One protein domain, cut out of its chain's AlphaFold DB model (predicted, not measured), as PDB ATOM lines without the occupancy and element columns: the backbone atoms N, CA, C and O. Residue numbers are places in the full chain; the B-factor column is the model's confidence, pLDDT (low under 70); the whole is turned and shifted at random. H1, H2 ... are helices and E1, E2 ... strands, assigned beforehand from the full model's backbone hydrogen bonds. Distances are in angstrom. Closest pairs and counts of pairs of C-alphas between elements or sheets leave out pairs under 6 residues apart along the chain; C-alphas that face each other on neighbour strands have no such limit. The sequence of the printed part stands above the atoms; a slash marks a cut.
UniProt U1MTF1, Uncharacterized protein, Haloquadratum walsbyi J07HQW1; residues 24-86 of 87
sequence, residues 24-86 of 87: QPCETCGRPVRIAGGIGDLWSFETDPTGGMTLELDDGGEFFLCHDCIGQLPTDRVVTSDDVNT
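What this domain is: This is residues 24 to 86 of the 87 residues of an uncharacterized protein of Haloquadratum walsbyi J07HQW1 (UniProt U1MTF1). A two-stranded antiparallel hairpin, E2 and E3, forms the middle of a rod, with E1 and H2 by one end of it, residues 38 to 45 with H1 sticking out, and H3 near E3. The printed part has 63 residues, under half in named elements, with three strands and three helices in the order E1, H1, E2, E3, H2, H3: a mixed class. It is only just loose, close to compact, with radius of gyration of the C-alphas 13.2 A and spans of 40 by 19 by 19 A.

How they stand to each other: Look first at E2, residues 52 to 56, and E3, residues 62 to 66: N 55 and O 63 are within hydrogen-bond range at 2.8 A. In H2, residues 67 to 70, His 67 has its C-alpha 5.2 A from that of Gly 52, the closest to E2. E1, residues 32 to 34, pairs with no named strand; its closest C-alpha to E2 is Val 33, 6.4 A from Gly 52. H3, residues 81 to 86, is near E3; H1, residues 39 to 43, is apart from it. H3 has every O i to N i+4 pair within range, H1 0 of 1 but 2 of 2 to N i+3; H2 is too short.

Where its parts are: Find C-alpha 52 at (193.780, 259.486, 303.505); E2 runs 13.2 A from there, and E3 13.4 A. H3 ends at C-alpha 86, (179.880, 247.640, 302.770).

The domain as a whole: The farthest C-alphas, Trp 43 and Arg 77, are 40.4 A apart. The printed part has no cut and no long link; pLDDT is under 70 at residues 36 to 50.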
ATOM      1  N   GLN A  24     191.067 264.029 296.493       81.50
ATOM      2  CA  GLN A  24     190.488 262.817 295.919       81.50
ATOM      3  C   GLN A  24     189.311 262.343 296.783       81.50
ATOM      4  O   GLN A  24     189.413 262.372 298.011       81.50
ATOM      5  N   PRO A  25     188.174 261.938 296.193       85.44
ATOM      6  CA  PRO A  25     187.076 261.370 296.966       85.44
ATOM      7  C   PRO A  25     187.475 260.020 297.579       85.44
ATOM      8  O   PRO A  25     188.081 259.192 296.907       85.44
ATOM      9  N   CYS A  26     187.103 259.796 298.840       87.88
ATOM     10  CA  CYS A  26     187.177 258.481 299.481       87.88
ATOM     11  C   CYS A  26     186.211 257.514 298.791       87.88
ATOM     12  O   CYS A  26     185.047 257.858 298.583       87.88
ATOM     13  N   GLU A  27     186.663 256.306 298.472       88.06
ATOM     14  CA  GLU A  27     185.859 255.352 297.697       88.06
ATOM     15  C   GLU A  27     184.752 254.671 298.509       88.06
ATOM     16  O   GLU A  27     183.765 254.231 297.931       88.06
ATOM     17  N   THR A  28     184.843 254.702 299.841       89.56
ATOM     18  CA  THR A  28     183.758 254.281 300.739       89.56
ATOM     19  C   THR A  28     182.730 255.397 300.947       89.56
ATOM     20  O   THR A  28     181.574 255.293 300.552       89.56
ATOM     21  N   CYS A  29     183.137 256.511 301.568       90.25
ATOM     22  CA  CYS A  29     182.188 257.539 302.024       90.25
ATOM     23  C   CYS A  29     181.961 258.688 301.025       90.25
ATOM     24  O   CYS A  29     181.145 259.574 301.280       90.25
ATOM     25  N   GLY A  30     182.716 258.744 299.924       85.75
ATOM     26  CA  GLY A  30     182.609 259.781 298.893       85.75
ATOM     27  C   GLY A  30     183.105 261.174 299.298       85.75
ATOM     28  O   GLY A  30     183.072 262.093 298.477       85.75
ATOM     29  N   ARG A  31     183.554 261.372 300.548       84.19
ATOM     30  CA  ARG A  31     184.032 262.678 301.031       84.19
ATOM     31  C   ARG A  31     185.308 263.092 300.290       84.19
ATOM     32  O   ARG A  31     186.169 262.237 300.092       84.19
ATOM     33  N   PRO A  32     185.470 264.373 299.913       82.38
ATOM     34  CA  PRO A  32     186.717 264.862 299.339       82.38
ATOM     35  C   PRO A  32     187.812 264.860 300.410       82.38
ATOM     36  O   PRO A  32     187.667 265.484 301.461       82.38
ATOM     37  N   VAL A  33     188.904 264.154 300.143       82.56
ATOM     38  CA  VAL A  33     190.042 263.998 301.049       82.56
ATOM     39  C   VAL A  33     191.263 264.664 300.441       82.56
ATOM     40  O   VAL A  33     191.509 264.564 299.242       82.56
ATOM     41  N   ARG A  34     192.044 265.331 301.281       74.31
ATOM     42  CA  ARG A  34     193.312 265.959 300.911       74.31
ATOM     43  C   ARG A  34     194.359 264.887 300.601       74.31
ATOM     44  O   ARG A  34     194.634 264.051 301.464       74.31
ATOM     45  N   ILE A  35     194.938 264.935 299.404       70.94
ATOM     46  CA  ILE A  35     196.097 264.121 299.027       70.94
ATOM     47  C   ILE A  35     197.335 264.979 299.243       70.94
ATOM     48  O   ILE A  35     197.442 266.022 298.602       70.94
ATOM     49  N   ALA A  36     198.263 264.558 300.106       59.94
ATOM     50  CA  ALA A  36     199.596 265.155 300.056       59.94
ATOM     51  C   ALA A  36     200.331 264.556 298.860       59.94
ATOM     52  O   ALA A  36     200.389 263.334 298.704       59.94
ATOM     53  N   GLY A  37     200.865 265.410 297.999       53.78
ATOM     54  CA  GLY A  37     201.554 264.966 296.793       53.78
ATOM     55  C   GLY A  37     201.680 266.000 295.680       53.78
ATOM     56  O   GLY A  37     201.993 265.619 294.553       53.78
ATOM     57  N   GLY A  38     201.447 267.289 295.943       52.34
ATOM     58  CA  GLY A  38     201.753 268.353 294.985       52.34
ATOM     59  C   GLY A  38     203.177 268.892 295.146       52.34
ATOM     60  O   GLY A  38     203.715 268.923 296.248       52.34
ATOM     61  N   ILE A  39     203.781 269.435 294.078       50.78
ATOM     62  CA  ILE A  39     204.989 270.278 294.217       50.78
ATOM     63  C   ILE A  39     204.717 271.500 295.120       50.78
ATOM     64  O   ILE A  39     205.650 272.049 295.696       50.78
ATOM     65  N   GLY A  40     203.442 271.882 295.281       52.75
ATOM     66  CA  GLY A  40     202.970 272.851 296.271       52.75
ATOM     67  C   GLY A  40     203.199 272.406 297.719       52.75
ATOM     68  O   GLY A  40     203.643 273.225 298.510       52.75
ATOM     69  N   ASP A  41     203.046 271.119 298.056       52.72
ATOM     70  CA  ASP A  41     203.298 270.586 299.413       52.72
ATOM     71  C   ASP A  41     204.795 270.519 299.760       52.72
ATOM     72  O   ASP A  41     205.177 270.442 300.922       52.72
ATOM     73  N   LEU A  42     205.677 270.546 298.753       53.69
ATOM     74  CA  LEU A  42     207.129 270.577 298.969       53.69
ATOM     75  C   LEU A  42     207.640 271.975 299.356       53.69
ATOM     76  O   LEU A  42     208.706 272.087 299.959       53.69
ATOM     77  N   TRP A  43     206.903 273.034 299.000       50.78
ATOM     78  CA  TRP A  43     207.256 274.434 299.283       50.78
ATOM     79  C   TRP A  43     206.302 275.112 300.271       50.78
ATOM     80  O   TRP A  43     206.670 276.108 300.896       50.78
ATOM     81  N   SER A  44     205.105 274.563 300.445       51.47
ATOM     82  CA  SER A  44     204.171 274.924 301.496       51.47
ATOM     83  C   SER A  44     204.433 274.007 302.684       51.47
ATOM     84  O   SER A  44     204.129 272.821 302.646       51.47
ATOM     85  N   PHE A  45     205.000 274.544 303.764       51.25
ATOM     86  CA  PHE A  45     205.096 273.869 305.065       51.25
ATOM     87  C   PHE A  45     203.705 273.689 305.723       51.25
ATOM     88  O   PHE A  45     203.575 273.788 306.946       51.25
ATOM     89  N   GLU A  46     202.648 273.468 304.935       51.81
ATOM     90  CA  GLU A  46     201.351 273.054 305.452       51.81
ATOM     91  C   GLU A  46     201.491 271.621 305.958       51.81
ATOM     92  O   GLU A  46     201.487 270.636 305.231       51.81
ATOM     93  N   THR A  47     201.679 271.545 307.269       51.44
ATOM     94  CA  THR A  47     201.798 270.339 308.091       51.44
ATOM     95  C   THR A  47     200.433 269.715 308.371       51.44
ATOM     96  O   THR A  47     200.270 269.001 309.361       51.44
ATOM     97  N   ASP A  48     199.441 269.986 307.521       54.34
ATOM     98  CA  ASP A  48     198.137 269.363 307.661       54.34
ATOM     99  C   ASP A  48     198.283 267.874 307.322       54.34
ATOM    100  O   ASP A  48     198.796 267.527 306.252       54.34
ATOM    101  N   PRO A  49     197.890 266.969 308.236       56.41
ATOM    102  CA  PRO A  49     198.008 265.545 307.991       56.41
ATOM    103  C   PRO A  49     197.225 265.187 306.728       56.41
ATOM    104  O   PRO A  49     196.079 265.607 306.548       56.41
ATOM    105  N   THR A  50     197.849 264.393 305.855       65.50
ATOM    106  CA  THR A  50     197.166 263.709 304.750       65.50
ATOM    107  C   THR A  50     195.842 263.161 305.247       65.50
ATOM    108  O   THR A  50     195.811 262.485 306.269       65.50
ATOM    109  N   GLY A  51     194.738 263.444 304.559       75.06
ATOM    110  CA  GLY A  51     193.426 263.005 305.037       75.06
ATOM    111  C   GLY A  51     193.142 261.521 304.769       75.06
ATOM    112  O   GLY A  51     192.145 260.984 305.262       75.06
ATOM    113  N   GLY A  52     193.969 260.862 303.952       83.00
ATOM    114  CA  GLY A  52     193.780 259.486 303.505       83.00
ATOM    115  C   GLY A  52     194.989 258.924 302.764       83.00
ATOM    116  O   GLY A  52     195.948 259.646 302.488       83.00
ATOM    117  N   MET A  53     194.928 257.630 302.451       84.75
ATOM    118  CA  MET A  53     195.970 256.899 301.729       84.75
ATOM    119  C   MET A  53     195.362 255.842 300.802       84.75
ATOM    120  O   MET A  53     194.234 255.395 301.017       84.75
ATOM    121  N   THR A  54     196.130 255.432 299.794       87.75
ATOM    122  CA  THR A  54     195.800 254.266 298.968       87.75
ATOM    123  C   THR A  54     196.211 252.992 299.701       87.75
ATOM    124  O   THR A  54     197.362 252.876 300.125       87.75
ATOM    125  N   LEU A  55     195.276 252.058 299.860       87.00
ATOM    126  CA  LEU A  55     195.495 250.724 300.409       87.00
ATOM    127  C   LEU A  55     195.385 249.686 299.294       87.00
ATOM    128  O   LEU A  55     194.433 249.714 298.519       87.00
ATOM    129  N   GLU A  56     196.336 248.760 299.257       89.88
ATOM    130  CA  GLU A  56     196.254 247.532 298.467       89.88
ATOM    131  C   GLU A  56     195.672 246.430 299.362       89.88
ATOM    132  O   GLU A  56     196.156 246.205 300.476       89.88
ATOM    133  N   LEU A  57     194.593 245.798 298.908       87.81
ATOM    134  CA  LEU A  57     193.887 244.731 299.614       87.81
ATOM    135  C   LEU A  57     194.320 243.349 299.108       87.81
ATOM    136  O   LEU A  57     194.920 243.214 298.046       87.81
ATOM    137  N   ASP A  58     193.992 242.301 299.867       88.62
ATOM    138  CA  ASP A  58     194.449 240.926 299.590       88.62
ATOM    139  C   ASP A  58     193.861 240.330 298.300       88.62
ATOM    140  O   ASP A  58     194.463 239.470 297.661       88.62
ATOM    141  N   ASP A  59     192.704 240.828 297.870       86.94
ATOM    142  CA  ASP A  59     192.095 240.479 296.586       86.94
ATOM    143  C   ASP A  59     192.714 241.233 295.394       86.94
ATOM    144  O   ASP A  59     192.265 241.072 294.256       86.94
ATOM    145  N   GLY A  60     193.759 242.030 295.642       88.25
ATOM    146  CA  GLY A  60     194.444 242.854 294.651       88.25
ATOM    147  C   GLY A  60     193.707 244.149 294.315       88.25
ATOM    148  O   GLY A  60     194.066 244.812 293.342       88.25
ATOM    149  N   GLY A  61     192.662 244.504 295.071       87.75
ATOM    150  CA  GLY A  61     191.975 245.779 294.924       87.75
ATOM    151  C   GLY A  61     192.783 246.928 295.527       87.75
ATOM    152  O   GLY A  61     193.216 246.856 296.674       87.75
ATOM    153  N   GLU A  62     192.962 248.006 294.770       90.12
ATOM    154  CA  GLU A  62     193.557 249.248 295.267       90.12
ATOM    155  C   GLU A  62     192.451 250.262 295.546       90.12
ATOM    156  O   GLU A  62     191.697 250.608 294.633       90.12
ATOM    157  N   PHE A  63     192.375 250.754 296.786       88.88
ATOM    158  CA  PHE A  63     191.360 251.723 297.188       88.88
ATOM    159  C   PHE A  63     191.938 252.928 297.906       88.88
ATOM    160  O   PHE A  63     192.789 252.800 298.788       88.88
ATOM    161  N   PHE A  64     191.426 254.116 297.596       88.69
ATOM    162  CA  PHE A  64     191.778 255.331 298.318       88.69
ATOM    163  C   PHE A  64     190.763 255.649 299.415       88.69
ATOM    164  O   PHE A  64     189.614 256.020 299.147       88.69
ATOM    165  N   LEU A  65     191.211 255.560 300.670       88.44
ATOM    166  CA  LEU A  65     190.359 255.695 301.848       88.44
ATOM    167  C   LEU A  65     190.848 256.807 302.781       88.44
ATOM    168  O   LEU A  65     192.044 256.982 303.018       88.44
ATOM    169  N   CYS A  66     189.902 257.549 303.365       90.31
ATOM    170  CA  CYS A  66     190.202 258.463 304.469       90.31
ATOM    171  C   CYS A  66     190.516 257.692 305.757       90.31
ATOM    172  O   CYS A  66     189.967 256.608 305.972       90.31
ATOM    173  N   HIS A  67     191.295 258.292 306.660       87.56
ATOM    174  CA  HIS A  67     191.677 257.668 307.934       87.56
ATOM    175  C   HIS A  67     190.490 257.149 308.764       87.56
ATOM    176  O   HIS A  67     190.587 256.074 309.350       87.56
ATOM    177  N   ASP A  68     189.349 257.846 308.744       90.06
ATOM    178  CA  ASP A  68     188.133 257.408 309.444       90.06
ATOM    179  C   ASP A  68     187.571 256.080 308.912       90.06
ATOM    180  O   ASP A  68     187.048 255.278 309.679       90.06
ATOM    181  N   CYS A  69     187.632 255.855 307.595       91.69
ATOM    182  CA  CYS A  69     187.134 254.624 306.970       91.69
ATOM    183  C   CYS A  69     188.131 253.485 307.175       91.69
ATOM    184  O   CYS A  69     187.723 252.372 307.479       91.69
ATOM    185  N   ILE A  70     189.434 253.781 307.103       89.12
ATOM    186  CA  ILE A  70     190.490 252.807 307.407       89.12
ATOM    187  C   ILE A  70     190.338 252.285 308.840       89.12
ATOM    188  O   ILE A  70     190.420 251.085 309.071       89.12
ATOM    189  N   GLY A  71     190.052 253.172 309.798       89.62
ATOM    190  CA  GLY A  71     189.831 252.794 311.196       89.62
ATOM    191  C   GLY A  71     188.571 251.957 311.455       89.62
ATOM    192  O   GLY A  71     188.425 251.431 312.554       89.62
ATOM    193  N   GLN A  72     187.668 251.833 310.477       91.25
ATOM    194  CA  GLN A  72     186.459 251.007 310.573       91.25
ATOM    195  C   GLN A  72     186.615 249.631 309.921       91.25
ATOM    196  O   GLN A  72     185.743 248.780 310.097       91.25
ATOM    197  N   LEU A  73     187.704 249.399 309.182       89.62
ATOM    198  CA  LEU A  73     187.956 248.106 308.557       89.62
ATOM    199  C   LEU A  73     188.153 247.013 309.619       89.62
ATOM    200  O   LEU A  73     188.687 247.282 310.700       89.62
ATOM    201  N   PRO A  74     187.737 245.768 309.324       88.56
ATOM    202  CA  PRO A  74     187.939 244.660 310.240       88.56
ATOM    203  C   PRO A  74     189.437 244.417 310.448       88.56
ATOM    204  O   PRO A  74     190.192 244.233 309.498       88.56
ATOM    205  N   THR A  75     189.872 244.407 311.708       86.88
ATOM    206  CA  THR A  75     191.270 244.138 312.088       86.88
ATOM    207  C   THR A  75     191.497 242.692 312.533       86.88
ATOM    208  O   THR A  75     192.616 242.313 312.866       86.88
ATOM    209  N   ASP A  76     190.428 241.901 312.627       90.25
ATOM    210  CA  ASP A  76     190.416 240.508 313.086       90.25
ATOM    211  C   ASP A  76     190.483 239.489 311.938       90.25
ATOM    212  O   ASP A  76     190.691 238.298 312.174       90.25
ATOM    213  N   ARG A  77     190.333 239.955 310.696       89.62
ATOM    214  CA  ARG A  77     190.440 239.158 309.474       89.62
ATOM    215  C   ARG A  77     191.132 239.946 308.367       89.62
ATOM    216  O   ARG A  77     191.372 241.143 308.492       89.62
ATOM    217  N   VAL A  78     191.433 239.247 307.281       88.00
ATOM    218  CA  VAL A  78     191.916 239.864 306.044       88.00
ATOM    219  C   VAL A  78     190.798 240.709 305.431       88.00
ATOM    220  O   VAL A  78     189.656 240.254 305.365       88.00
ATOM    221  N   VAL A  79     191.149 241.927 305.016       91.06
ATOM    222  CA  VAL A  79     190.245 242.901 304.396       91.06
ATOM    223  C   VAL A  79     190.194 242.674 302.887       91.06
ATOM    224  O   VAL A  79     191.241 242.525 302.253       91.06
ATOM    225  N   THR A  80     188.992 242.705 302.311       91.69
ATOM    226  CA  THR A  80     188.771 242.631 300.857       91.69
ATOM    227  C   THR A  80     187.987 243.835 300.331       91.69
ATOM    228  O   THR A  80     187.471 244.651 301.100       91.69
ATOM    229  N   SER A  81     187.857 243.947 299.006       91.06
ATOM    230  CA  SER A  81     187.049 244.983 298.346       91.06
ATOM    231  C   SER A  81     185.599 245.007 298.837       91.06
ATOM    232  O   SER A  81     184.966 246.063 298.870       91.06
ATOM    233  N   ASP A  82     185.049 243.857 299.225       90.62
ATOM    234  CA  ASP A  82     183.680 243.767 299.739       90.62
ATOM    235  C   ASP A  82     183.539 244.483 301.088       90.62
ATOM    236  O   ASP A  82     182.538 245.163 301.323       90.62
ATOM    237  N   ASP A  83     184.555 244.406 301.953       89.19
ATOM    238  CA  ASP A  83     184.559 245.136 303.224       89.19
ATOM    239  C   ASP A  83     184.557 246.655 302.972       89.19
ATOM    240  O   ASP A  83     183.815 247.391 303.615       89.19
ATOM    241  N   VAL A  84     185.309 247.132 301.975       87.56
ATOM    242  CA  VAL A  84     185.355 248.559 301.602       87.56
ATOM    243  C   VAL A  84     184.015 249.073 301.066       87.56
ATOM    244  O   VAL A  84     183.635 250.210 301.359       87.56
ATOM    245  N   ASN A  85     183.299 248.246 300.301       87.69
ATOM    246  CA  ASN A  85     182.016 248.594 299.681       87.69
ATOM    247  C   ASN A  85     180.814 248.507 300.638       87.69
ATOM    248  O   ASN A  85     179.722 248.953 300.278       87.69
ATOM    249  N   THR A  86     180.976 247.893 301.814       87.94
ATOM    250  CA  THR A  86     179.880 247.640 302.770       87.94
ATOM    251  C   THR A  86     179.887 248.547 304.002       87.94
ATOM    252  O   THR A  86     178.912 248.525 304.757       87.94
TER     253      THR A  86